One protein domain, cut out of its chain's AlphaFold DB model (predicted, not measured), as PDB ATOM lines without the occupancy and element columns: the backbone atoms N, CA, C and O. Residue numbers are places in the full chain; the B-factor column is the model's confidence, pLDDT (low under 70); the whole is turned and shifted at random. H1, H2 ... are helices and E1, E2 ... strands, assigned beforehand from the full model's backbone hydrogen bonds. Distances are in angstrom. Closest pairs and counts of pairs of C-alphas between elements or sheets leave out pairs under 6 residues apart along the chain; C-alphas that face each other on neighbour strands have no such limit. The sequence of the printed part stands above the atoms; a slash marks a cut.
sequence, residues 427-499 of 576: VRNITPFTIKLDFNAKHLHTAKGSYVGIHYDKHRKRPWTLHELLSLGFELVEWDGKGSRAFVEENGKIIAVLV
ATOM      1  N   VAL A 427      27.051  42.575 101.482       68.44
ATOM      2  CA  VAL A 427      26.711  42.377 100.059       68.44
ATOM      3  C   VAL A 427      27.697  43.085  99.115       68.44
ATOM      4  O   VAL A 427      27.988  42.551  98.051       68.44
ATOM      5  N   ARG A 428      28.256  44.246  99.492       66.81
ATOM      6  CA  ARG A 428      29.233  44.976  98.655       66.81
ATOM      7  C   ARG A 428      30.624  44.321  98.618       66.81
ATOM      8  O   ARG A 428      31.289  44.379  97.586       66.81
ATOM      9  N   ASN A 429      31.063  43.735  99.737       63.34
ATOM     10  CA  ASN A 429      32.465  43.346  99.957       63.34
ATOM     11  C   ASN A 429      32.673  41.845 100.261       63.34
ATOM     12  O   ASN A 429      33.809  41.380 100.289       63.34
ATOM     13  N   ILE A 430      31.606  41.088 100.538       62.97
ATOM     14  CA  ILE A 430      31.643  39.716 101.075       62.97
ATOM     15  C   ILE A 430      30.722  38.807 100.244       62.97
ATOM     16  O   ILE A 430      29.736  38.249 100.723       62.97
ATOM     17  N   THR A 431      31.102  38.611  98.981       62.88
ATOM     18  CA  THR A 431      30.639  37.506  98.125       62.88
ATOM     19  C   THR A 431      31.773  36.480  97.955       62.88
ATOM     20  O   THR A 431      32.393  36.432  96.891       62.88
ATOM     21  N   PRO A 432      32.140  35.711  99.003       66.12
ATOM     22  CA  PRO A 432      33.275  34.802  98.939       66.12
ATOM     23  C   PRO A 432      32.978  33.625  98.009       66.12
ATOM     24  O   PRO A 432      31.996  32.909  98.201       66.12
ATOM     25  N   PHE A 433      33.857  33.382  97.038       78.69
ATOM     26  CA  PHE A 433      33.812  32.146  96.258       78.69
ATOM     27  C   PHE A 433      34.234  30.973  97.152       78.69
ATOM     28  O   PHE A 433      35.293  31.027  97.783       78.69
ATOM     29  N   THR A 434      33.416  29.925  97.241       84.38
ATOM     30  CA  THR A 434      33.677  28.778  98.117       84.38
ATOM     31  C   THR A 434      34.381  27.651  97.367       84.38
ATOM     32  O   THR A 434      33.860  27.096  96.404       84.38
ATOM     33  N   ILE A 435      35.568  27.284  97.845       85.25
ATOM     34  CA  ILE A 435      36.316  26.110  97.394       85.25
ATOM     35  C   ILE A 435      36.059  25.007  98.416       85.25
ATOM     36  O   ILE A 435      36.423  25.152  99.586       85.25
ATOM     37  N   LYS A 436      35.402  23.925  97.994       87.19
ATOM     38  CA  LYS A 436      35.205  22.748  98.848       87.19
ATOM     39  C   LYS A 436      36.515  21.977  98.966       87.19
ATOM     40  O   LYS A 436      37.159  21.724  97.955       87.19
ATOM     41  N   LEU A 437      36.877  21.589 100.184       85.31
ATOM     42  CA  LEU A 437      38.009  20.711 100.459       85.31
ATOM     43  C   LEU A 437      37.512  19.325 100.871       85.31
ATOM     44  O   LEU A 437      36.729  19.203 101.815       85.31
ATOM     45  N   ASP A 438      38.047  18.289 100.224       81.44
ATOM     46  CA  ASP A 438      37.976  16.902 100.696       81.44
ATOM     47  C   ASP A 438      39.001  16.692 101.827       81.44
ATOM     48  O   ASP A 438      40.049  16.063 101.678       81.44
ATOM     49  N   PHE A 439      38.767  17.387 102.943       75.31
ATOM     50  CA  PHE A 439      39.658  17.403 104.097       75.31
ATOM     51  C   PHE A 439      38.905  17.787 105.376       75.31
ATOM     52  O   PHE A 439      38.330  18.873 105.464       75.31
ATOM     53  N   ASN A 440      38.956  16.930 106.399       80.12
ATOM     54  CA  ASN A 440      38.318  17.200 107.686       80.12
ATOM     55  C   ASN A 440      39.282  17.878 108.677       80.12
ATOM     56  O   ASN A 440      40.266  17.277 109.119       80.12
ATOM     57  N   ALA A 441      38.962  19.100 109.116       76.81
ATOM     58  CA  ALA A 441      39.825  19.875 110.008       76.81
ATOM     59  C   ALA A 441      40.017  19.260 111.409       76.81
ATOM     60  O   ALA A 441      40.891  19.715 112.146       76.81
ATOM     61  N   LYS A 442      39.230  18.245 111.801       78.62
ATOM     62  CA  LYS A 442      39.410  17.512 113.072       78.62
ATOM     63  C   LYS A 442      40.663  16.628 113.085       78.62
ATOM     64  O   LYS A 442      41.088  16.230 114.163       78.62
ATOM     65  N   HIS A 443      41.244  16.317 111.923       79.00
ATOM     66  CA  HIS A 443      42.480  15.530 111.823       79.00
ATOM     67  C   HIS A 443      43.758  16.385 111.913       79.00
ATOM     68  O   HIS A 443      44.857  15.837 111.960       79.00
ATOM     69  N   LEU A 444      43.643  17.718 111.966       74.44
ATOM     70  CA  LEU A 444      44.787  18.594 112.223       74.44
ATOM     71  C   LEU A 444      45.266  18.462 113.673       74.44
ATOM     72  O   LEU A 444      44.468  18.433 114.608       74.44
ATOM     73  N   HIS A 445      46.584  18.474 113.872       69.00
ATOM     74  CA  HIS A 445      47.171  18.552 115.207       69.00
ATOM     75  C   HIS A 445      46.887  19.932 115.830       69.00
ATOM     76  O   HIS A 445      47.436  20.955 115.418       69.00
ATOM     77  N   THR A 446      46.020  19.964 116.841       67.12
ATOM     78  CA  THR A 446      45.639  21.180 117.578       67.12
ATOM     79  C   THR A 446      45.962  21.051 119.061       67.12
ATOM     80  O   THR A 446      45.707  20.005 119.660       67.12
ATOM     81  N   ALA A 447      46.437  22.129 119.682       60.44
ATOM     82  CA  ALA A 447      46.442  22.258 121.137       60.44
ATOM     83  C   ALA A 447      45.106  22.840 121.628       60.44
ATOM     84  O   ALA A 447      44.301  23.357 120.848       60.44
ATOM     85  N   LYS A 448      44.864  22.801 122.945       58.88
ATOM     86  CA  LYS A 448      43.711  23.485 123.552       58.88
ATOM     87  C   LYS A 448      43.791  24.992 123.269       58.88
ATOM     88  O   LYS A 448      44.586  25.694 123.883       58.88
ATOM     89  N   GLY A 449      42.941  25.468 122.358       61.44
ATOM     90  CA  GLY A 449      42.804  26.886 122.011       61.44
ATOM     91  C   GLY A 449      43.717  27.400 120.892       61.44
ATOM     92  O   GLY A 449      43.639  28.585 120.581       61.44
ATOM     93  N   SER A 450      44.556  26.567 120.262       60.25
ATOM     94  CA  SER A 450      45.433  27.021 119.170       60.25
ATOM     95  C   SER A 450      45.806  25.931 118.161       60.25
ATOM     96  O   SER A 450      45.910  24.743 118.478       60.25
ATOM     97  N   TYR A 451      46.046  26.353 116.918       58.94
ATOM     98  CA  TYR A 451      46.721  25.528 115.919       58.94
ATOM     99  C   TYR A 451      48.209  25.415 116.267       58.94
ATOM    100  O   TYR A 451      48.860  26.430 116.527       58.94
ATOM    101  N   VAL A 452      48.755  24.198 116.242       65.19
ATOM    102  CA  VAL A 452      50.186  23.954 116.447       65.19
ATOM    103  C   VAL A 452      50.778  23.460 115.137       65.19
ATOM    104  O   VAL A 452      50.541  22.330 114.718       65.19
ATOM    105  N   GLY A 453      51.576  24.311 114.492       63.16
ATOM    106  CA  GLY A 453      52.378  23.891 113.351       63.16
ATOM    107  C   GLY A 453      53.354  22.794 113.777       63.16
ATOM    108  O   GLY A 453      54.157  23.002 114.686       63.16
ATOM    109  N   ILE A 454      53.277  21.632 113.127       67.31
ATOM    110  CA  ILE A 454      54.182  20.506 113.377       67.31
ATOM    111  C   ILE A 454      55.621  20.963 113.096       67.31
ATOM    112  O   ILE A 454      55.910  21.513 112.031       67.31
ATOM    113  N   HIS A 455      56.525  20.749 114.053       60.22
ATOM    114  CA  HIS A 455      57.935  21.079 113.875       60.22
ATOM    115  C   HIS A 455      58.586  20.061 112.932       60.22
ATOM    116  O   HIS A 455      58.751  18.895 113.279       60.22
ATOM    117  N   TYR A 456      58.942  20.498 111.725       64.31
ATOM    118  CA  TYR A 456      59.659  19.669 110.761       64.31
ATOM    119  C   TYR A 456      61.169  19.843 110.944       64.31
ATOM    120  O   TYR A 456      61.749  20.803 110.437       64.31
ATOM    121  N   ASP A 457      61.819  18.877 111.595       56.12
ATOM    122  CA  ASP A 457      63.255  18.921 111.941       56.12
ATOM    123  C   ASP A 457      64.208  19.010 110.732       56.12
ATOM    124  O   ASP A 457      65.408  19.249 110.876       56.12
ATOM    125  N   LYS A 458      63.684  18.826 109.514       64.12
ATOM    126  CA  LYS A 458      64.416  18.900 108.244       64.12
ATOM    127  C   LYS A 458      63.892  20.044 107.374       64.12
ATOM    128  O   LYS A 458      63.284  19.816 106.328       64.12
ATOM    129  N   HIS A 459      64.163  21.286 107.772       64.69
ATOM    130  CA  HIS A 459      63.959  22.441 106.894       64.69
ATOM    131  C   HIS A 459      64.800  22.300 105.611       64.69
ATOM    132  O   HIS A 459      66.033  22.271 105.644       64.69
ATOM    133  N   ARG A 460      64.127  22.210 104.459       70.44
ATOM    134  CA  ARG A 460      64.754  22.108 103.134       70.44
ATOM    135  C   ARG A 460      65.514  23.406 102.831       70.44
ATOM    136  O   ARG A 460      64.924  24.479 102.856       70.44
ATOM    137  N   LYS A 461      66.814  23.319 102.509       77.06
ATOM    138  CA  LYS A 461      67.678  24.500 102.264       77.06
ATOM    139  C   LYS A 461      67.230  25.385 101.089       77.06
ATOM    140  O   LYS A 461      67.618  26.547 101.040       77.06
ATOM    141  N   ARG A 462      66.452  24.842 100.145       85.75
ATOM    142  CA  ARG A 462      65.840  25.581  99.030       85.75
ATOM    143  C   ARG A 462      64.311  25.497  99.108       85.75
ATOM    144  O   ARG A 462      63.812  24.434  99.495       85.75
ATOM    145  N   PRO A 463      63.578  26.559  98.720       85.56
ATOM    146  CA  PRO A 463      62.123  26.508  98.628       85.56
ATOM    147  C   PRO A 463      61.664  25.425  97.642       85.56
ATOM    148  O   PRO A 463      62.433  24.932  96.809       85.56
ATOM    149  N   TRP A 464      60.397  25.041  97.760       87.31
ATOM    150  CA  TRP A 464      59.722  24.195  96.782       87.31
ATOM    151  C   TRP A 464      59.453  24.975  95.494       87.31
ATOM    152  O   TRP A 464      59.099  26.153  95.549       87.31
ATOM    153  N   THR A 465      59.600  24.327  94.338       92.94
ATOM    154  CA  THR A 465      59.088  24.876  93.073       92.94
ATOM    155  C   THR A 465      57.628  24.466  92.873       92.94
ATOM    156  O   THR A 465      57.182  23.455  93.414       92.94
ATOM    157  N   LEU A 466      56.879  25.217  92.058       90.88
ATOM    158  CA  LEU A 466      55.493  24.871  91.726       90.88
ATOM    159  C   LEU A 466      55.382  23.459  91.122       90.88
ATOM    160  O   LEU A 466      54.532  22.684  91.537       90.88
ATOM    161  N   HIS A 467      56.288  23.093  90.209       94.69
ATOM    162  CA  HIS A 467      56.319  21.751  89.622       94.69
ATOM    163  C   HIS A 467      56.594  20.664  90.674       94.69
ATOM    164  O   HIS A 467      55.943  19.625  90.639       94.69
ATOM    165  N   GLU A 468      57.513  20.881  91.623       93.38
ATOM    166  CA  GLU A 468      57.763  19.903  92.696       93.38
ATOM    167  C   GLU A 468      56.514  19.661  93.556       93.38
ATOM    168  O   GLU A 468      56.290  18.534  93.984       93.38
ATOM    169  N   LEU A 469      55.691  20.689  93.781       92.50
ATOM    170  CA  LEU A 469      54.447  20.585  94.548       92.50
ATOM    171  C   LEU A 469      53.342  19.882  93.749       92.50
ATOM    172  O   LEU A 469      52.731  18.947  94.260       92.50
ATOM    173  N   LEU A 470      53.138  20.257  92.483       93.25
ATOM    174  CA  LEU A 470      52.194  19.571  91.590       93.25
ATOM    175  C   LEU A 470      52.534  18.072  91.468       93.25
ATOM    176  O   LEU A 470      51.652  17.223  91.558       93.25
ATOM    177  N   SER A 471      53.822  17.724  91.360       93.06
ATOM    178  CA  SER A 471      54.296  16.330  91.347       93.06
ATOM    179  C   SER A 471      54.160  15.594  92.689       93.06
ATOM    180  O   SER A 471      54.261  14.371  92.710       93.06
ATOM    181  N   LEU A 472      53.923  16.308  93.793       91.44
ATOM    182  CA  LEU A 472      53.579  15.742  95.104       91.44
ATOM    183  C   LEU A 472      52.056  15.656  95.337       91.44
ATOM    184  O   LEU A 472      51.639  15.281  96.429       91.44
ATOM    185  N   GLY A 473      51.230  15.986  94.336       90.56
ATOM    186  CA  GLY A 473      49.767  15.928  94.424       90.56
ATOM    187  C   GLY A 473      49.103  17.181  95.007       90.56
ATOM    188  O   GLY A 473      47.922  17.133  95.338       90.56
ATOM    189  N   PHE A 474      49.825  18.298  95.134       86.94
ATOM    190  CA  PHE A 474      49.234  19.570  95.558       86.94
ATOM    191  C   PHE A 474      48.385  20.182  94.435       86.94
ATOM    192  O   PHE A 474      48.822  20.245  93.287       86.94
ATOM    193  N   GLU A 475      47.209  20.708  94.776       87.94
ATOM    194  CA  GLU A 475      46.355  21.461  93.852       87.94
ATOM    195  C   GLU A 475      46.806  22.932  93.746       87.94
ATOM    196  O   GLU A 475      47.119  23.575  94.752       87.94
ATOM    197  N   LEU A 476      46.818  23.487  92.528       89.94
ATOM    198  CA  LEU A 476      47.066  24.912  92.292       89.94
ATOM    199  C   LEU A 476      45.745  25.679  92.185       89.94
ATOM    200  O   LEU A 476      45.048  25.602  91.177       89.94
ATOM    201  N   VAL A 477      45.459  26.505  93.190       88.00
ATOM    202  CA  VAL A 477      44.342  27.457  93.158       88.00
ATOM    203  C   VAL A 477      44.841  28.810  92.649       88.00
ATOM    204  O   VAL A 477      45.429  29.588  93.400       88.00
ATOM    205  N   GLU A 478      44.588  29.120  91.376       89.38
ATOM    206  CA  GLU A 478      44.897  30.440  90.810       89.38
ATOM    207  C   GLU A 478      44.024  31.531  91.441       89.38
ATOM    208  O   GLU A 478      42.795  31.482  91.346       89.38
ATOM    209  N   TRP A 479      44.643  32.537  92.063       89.00
ATOM    210  CA  TRP A 479      43.959  33.646  92.734       89.00
ATOM    211  C   TRP A 479      44.443  35.002  92.208       89.00
ATOM    212  O   TRP A 479      45.630  35.208  91.976       89.00
ATOM    213  N   ASP A 480      43.503  35.931  92.033       86.25
ATOM    214  CA  ASP A 480      43.717  37.268  91.467       86.25
ATOM    215  C   ASP A 480      44.090  38.331  92.517       86.25
ATOM    216  O   ASP A 480      44.338  39.484  92.164       86.25
ATOM    217  N   GLY A 481      44.083  37.967  93.804       85.50
ATOM    218  CA  GLY A 481      44.269  38.887  94.931       85.50
ATOM    219  C   GLY A 481      43.066  39.796  95.219       85.50
ATOM    220  O   GLY A 481      43.126  40.596  96.153       85.50
ATOM    221  N   LYS A 482      41.970  39.699  94.451       84.31
ATOM    222  CA  LYS A 482      40.825  40.625  94.538       84.31
ATOM    223  C   LYS A 482      39.558  39.956  95.028       84.31
ATOM    224  O   LYS A 482      38.974  40.416  96.004       84.31
ATOM    225  N   GLY A 483      39.139  38.864  94.392       83.06
ATOM    226  CA  GLY A 483      37.968  38.121  94.845       83.06
ATOM    227  C   GLY A 483      38.282  37.382  96.143       83.06
ATOM    228  O   GLY A 483      39.167  36.529  96.154       83.06
ATOM    229  N   SER A 484      37.563  37.665  97.233       87.25
ATOM    230  CA  SER A 484      37.698  36.859  98.454       87.25
ATOM    231  C   SER A 484      37.285  35.409  98.182       87.25
ATOM    232  O   SER A 484      36.261  35.167  97.534       87.25
ATOM    233  N   ARG A 485      38.046  34.435  98.690       88.00
ATOM    234  CA  ARG A 485      37.717  33.005  98.559       88.00
ATOM    235  C   ARG A 485      37.787  32.298  99.902       88.00
ATOM    236  O   ARG A 485      38.745  32.488 100.642       88.00
ATOM    237  N   ALA A 486      36.798  31.469 100.209       88.69
ATOM    238  CA  ALA A 486      36.767  30.667 101.427       88.69
ATOM    239  C   ALA A 486      37.026  29.196 101.089       88.69
ATOM    240  O   ALA A 486      36.346  28.628 100.236       88.69
ATOM    241  N   PHE A 487      37.980  28.580 101.778       87.62
ATOM    242  CA  PHE A 487      38.186  27.135 101.771       87.62
ATOM    243  C   PHE A 487      37.288  26.503 102.829       87.62
ATOM    244  O   PHE A 487      37.373  26.866 104.008       87.62
ATOM    245  N   VAL A 488      36.415  25.586 102.415       89.25
ATOM    246  CA  VAL A 488      35.309  25.075 103.232       89.25
ATOM    247  C   VAL A 488      35.321  23.546 103.256       89.25
ATOM    248  O   VAL A 488      35.359  22.903 102.213       89.25
ATOM    249  N   GLU A 489      35.273  22.972 104.455       88.12
ATOM    250  CA  GLU A 489      35.054  21.543 104.709       88.12
ATOM    251  C   GLU A 489      33.664  21.107 104.203       88.12
ATOM    252  O   GLU A 489      32.743  21.923 104.126       88.12
ATOM    253  N   GLU A 490      33.469  19.818 103.910       81.62
ATOM    254  CA  GLU A 490      32.174  19.269 103.461       81.62
ATOM    255  C   GLU A 490      30.988  19.683 104.360       81.62
ATOM    256  O   GLU A 490      29.912  20.017 103.866       81.62
ATOM    257  N   ASN A 491      31.202  19.752 105.679       81.81
ATOM    258  CA  ASN A 491      30.194  20.164 106.664       81.81
ATOM    259  C   ASN A 491      29.938  21.686 106.743       81.81
ATOM    260  O   ASN A 491      29.267  22.145 107.669       81.81
ATOM    261  N   GLY A 492      30.476  22.478 105.815       79.81
ATOM    262  CA  GLY A 492      30.289  23.931 105.760       79.81
ATOM    263  C   GLY A 492      31.230  24.741 106.658       79.81
ATOM    264  O   GLY A 492      31.140  25.971 106.679       79.81
ATOM    265  N   LYS A 493      32.152  24.101 107.390       82.81
ATOM    266  CA  LYS A 493      33.139  24.799 108.224       82.81
ATOM    267  C   LYS A 493      34.225  25.450 107.363       82.81
ATOM    268  O   LYS A 493      34.939  24.772 106.633       82.81
ATOM    269  N   ILE A 494      34.409  26.762 107.505       85.56
ATOM    270  CA  ILE A 494      35.528  27.480 106.878       85.56
ATOM    271  C   ILE A 494      36.837  27.092 107.584       85.56
ATOM    272  O   ILE A 494      36.940  27.196 108.808       85.56
ATOM    273  N   ILE A 495      37.832  26.653 106.810       84.38
ATOM    274  CA  ILE A 495      39.177  26.287 107.286       84.38
ATOM    275  C   ILE A 495      40.163  27.443 107.071       84.38
ATOM    276  O   ILE A 495      40.957  27.752 107.956       84.38
ATOM    277  N   ALA A 496      40.100  28.098 105.910       85.19
ATOM    278  CA  ALA A 496      40.962  29.221 105.548       85.19
ATOM    279  C   ALA A 496      40.225  30.207 104.628       85.19
ATOM    280  O   ALA A 496      39.251  29.842 103.969       85.19
ATOM    281  N   VAL A 497      40.697  31.454 104.562       87.81
ATOM    282  CA  VAL A 497      40.147  32.489 103.675       87.81
ATOM    283  C   VAL A 497      41.290  33.207 102.963       87.81
ATOM    284  O   VAL A 497      42.174  33.762 103.612       87.81
ATOM    285  N   LEU A 498      41.245  33.227 101.633       88.12
ATOM    286  CA  LEU A 498      41.998  34.171 100.816       88.12
ATOM    287  C   LEU A 498      41.250  35.504 100.879       88.12
ATOM    288  O   LEU A 498      40.195  35.662 100.261       88.12
ATOM    289  N   VAL A 499      41.741  36.425 101.708       87.25
ATOM    290  CA  VAL A 499      41.116  37.736 101.923       87.25
ATOM    291  C   VAL A 499      41.440  38.632 100.731       87.25
ATOM    292  O   VAL A 499      42.597  38.979 100.512       87.25
TER     293      VAL A 499
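What this domain is: This is residues 427 to 499 of the 576 residues of an uncharacterized protein of Plicaturopsis crispa FD-325 SS-3 (UniProt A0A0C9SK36). With little regular structure, a small mixed sheet, E1, E2, E3 in order, sends out a wide loop through helix H1. Along the chain, E1, H1, E2, E3 hold 20 of 73 printed residues, mixed in class. The whole is loose: radius of gyration of the C-alphas 15.3 A, spans 45 by 34 by 20 A.

Where its parts are: Find E1, residues 433 to 437, beginning at (33.812, 32.146, 96.258). H1 is residues 466 to 470; E2, residues 485 to 489, runs 13.3 A. E3, residues 494 to 498, ends at (41.998, 34.171, 100.816).

How they stand to each other: E1 and E2 are parallel, N 435 and O 486 within hydrogen-bond range at 2.9 A. E2 and E3 are an antiparallel hairpin, N 487 and O 496 at 2.8 A. E1, H1, E2 make a strand-helix-strand unit, a helix between parallel neighbours, its crossover right-handed. H1, its O i to N i+4 pair within range, is not on the sheet.

The domain as a whole: Both links at H1 are long; the printed part has no cut. Residues 427 to 432 and 445 to 459 have pLDDT under 70.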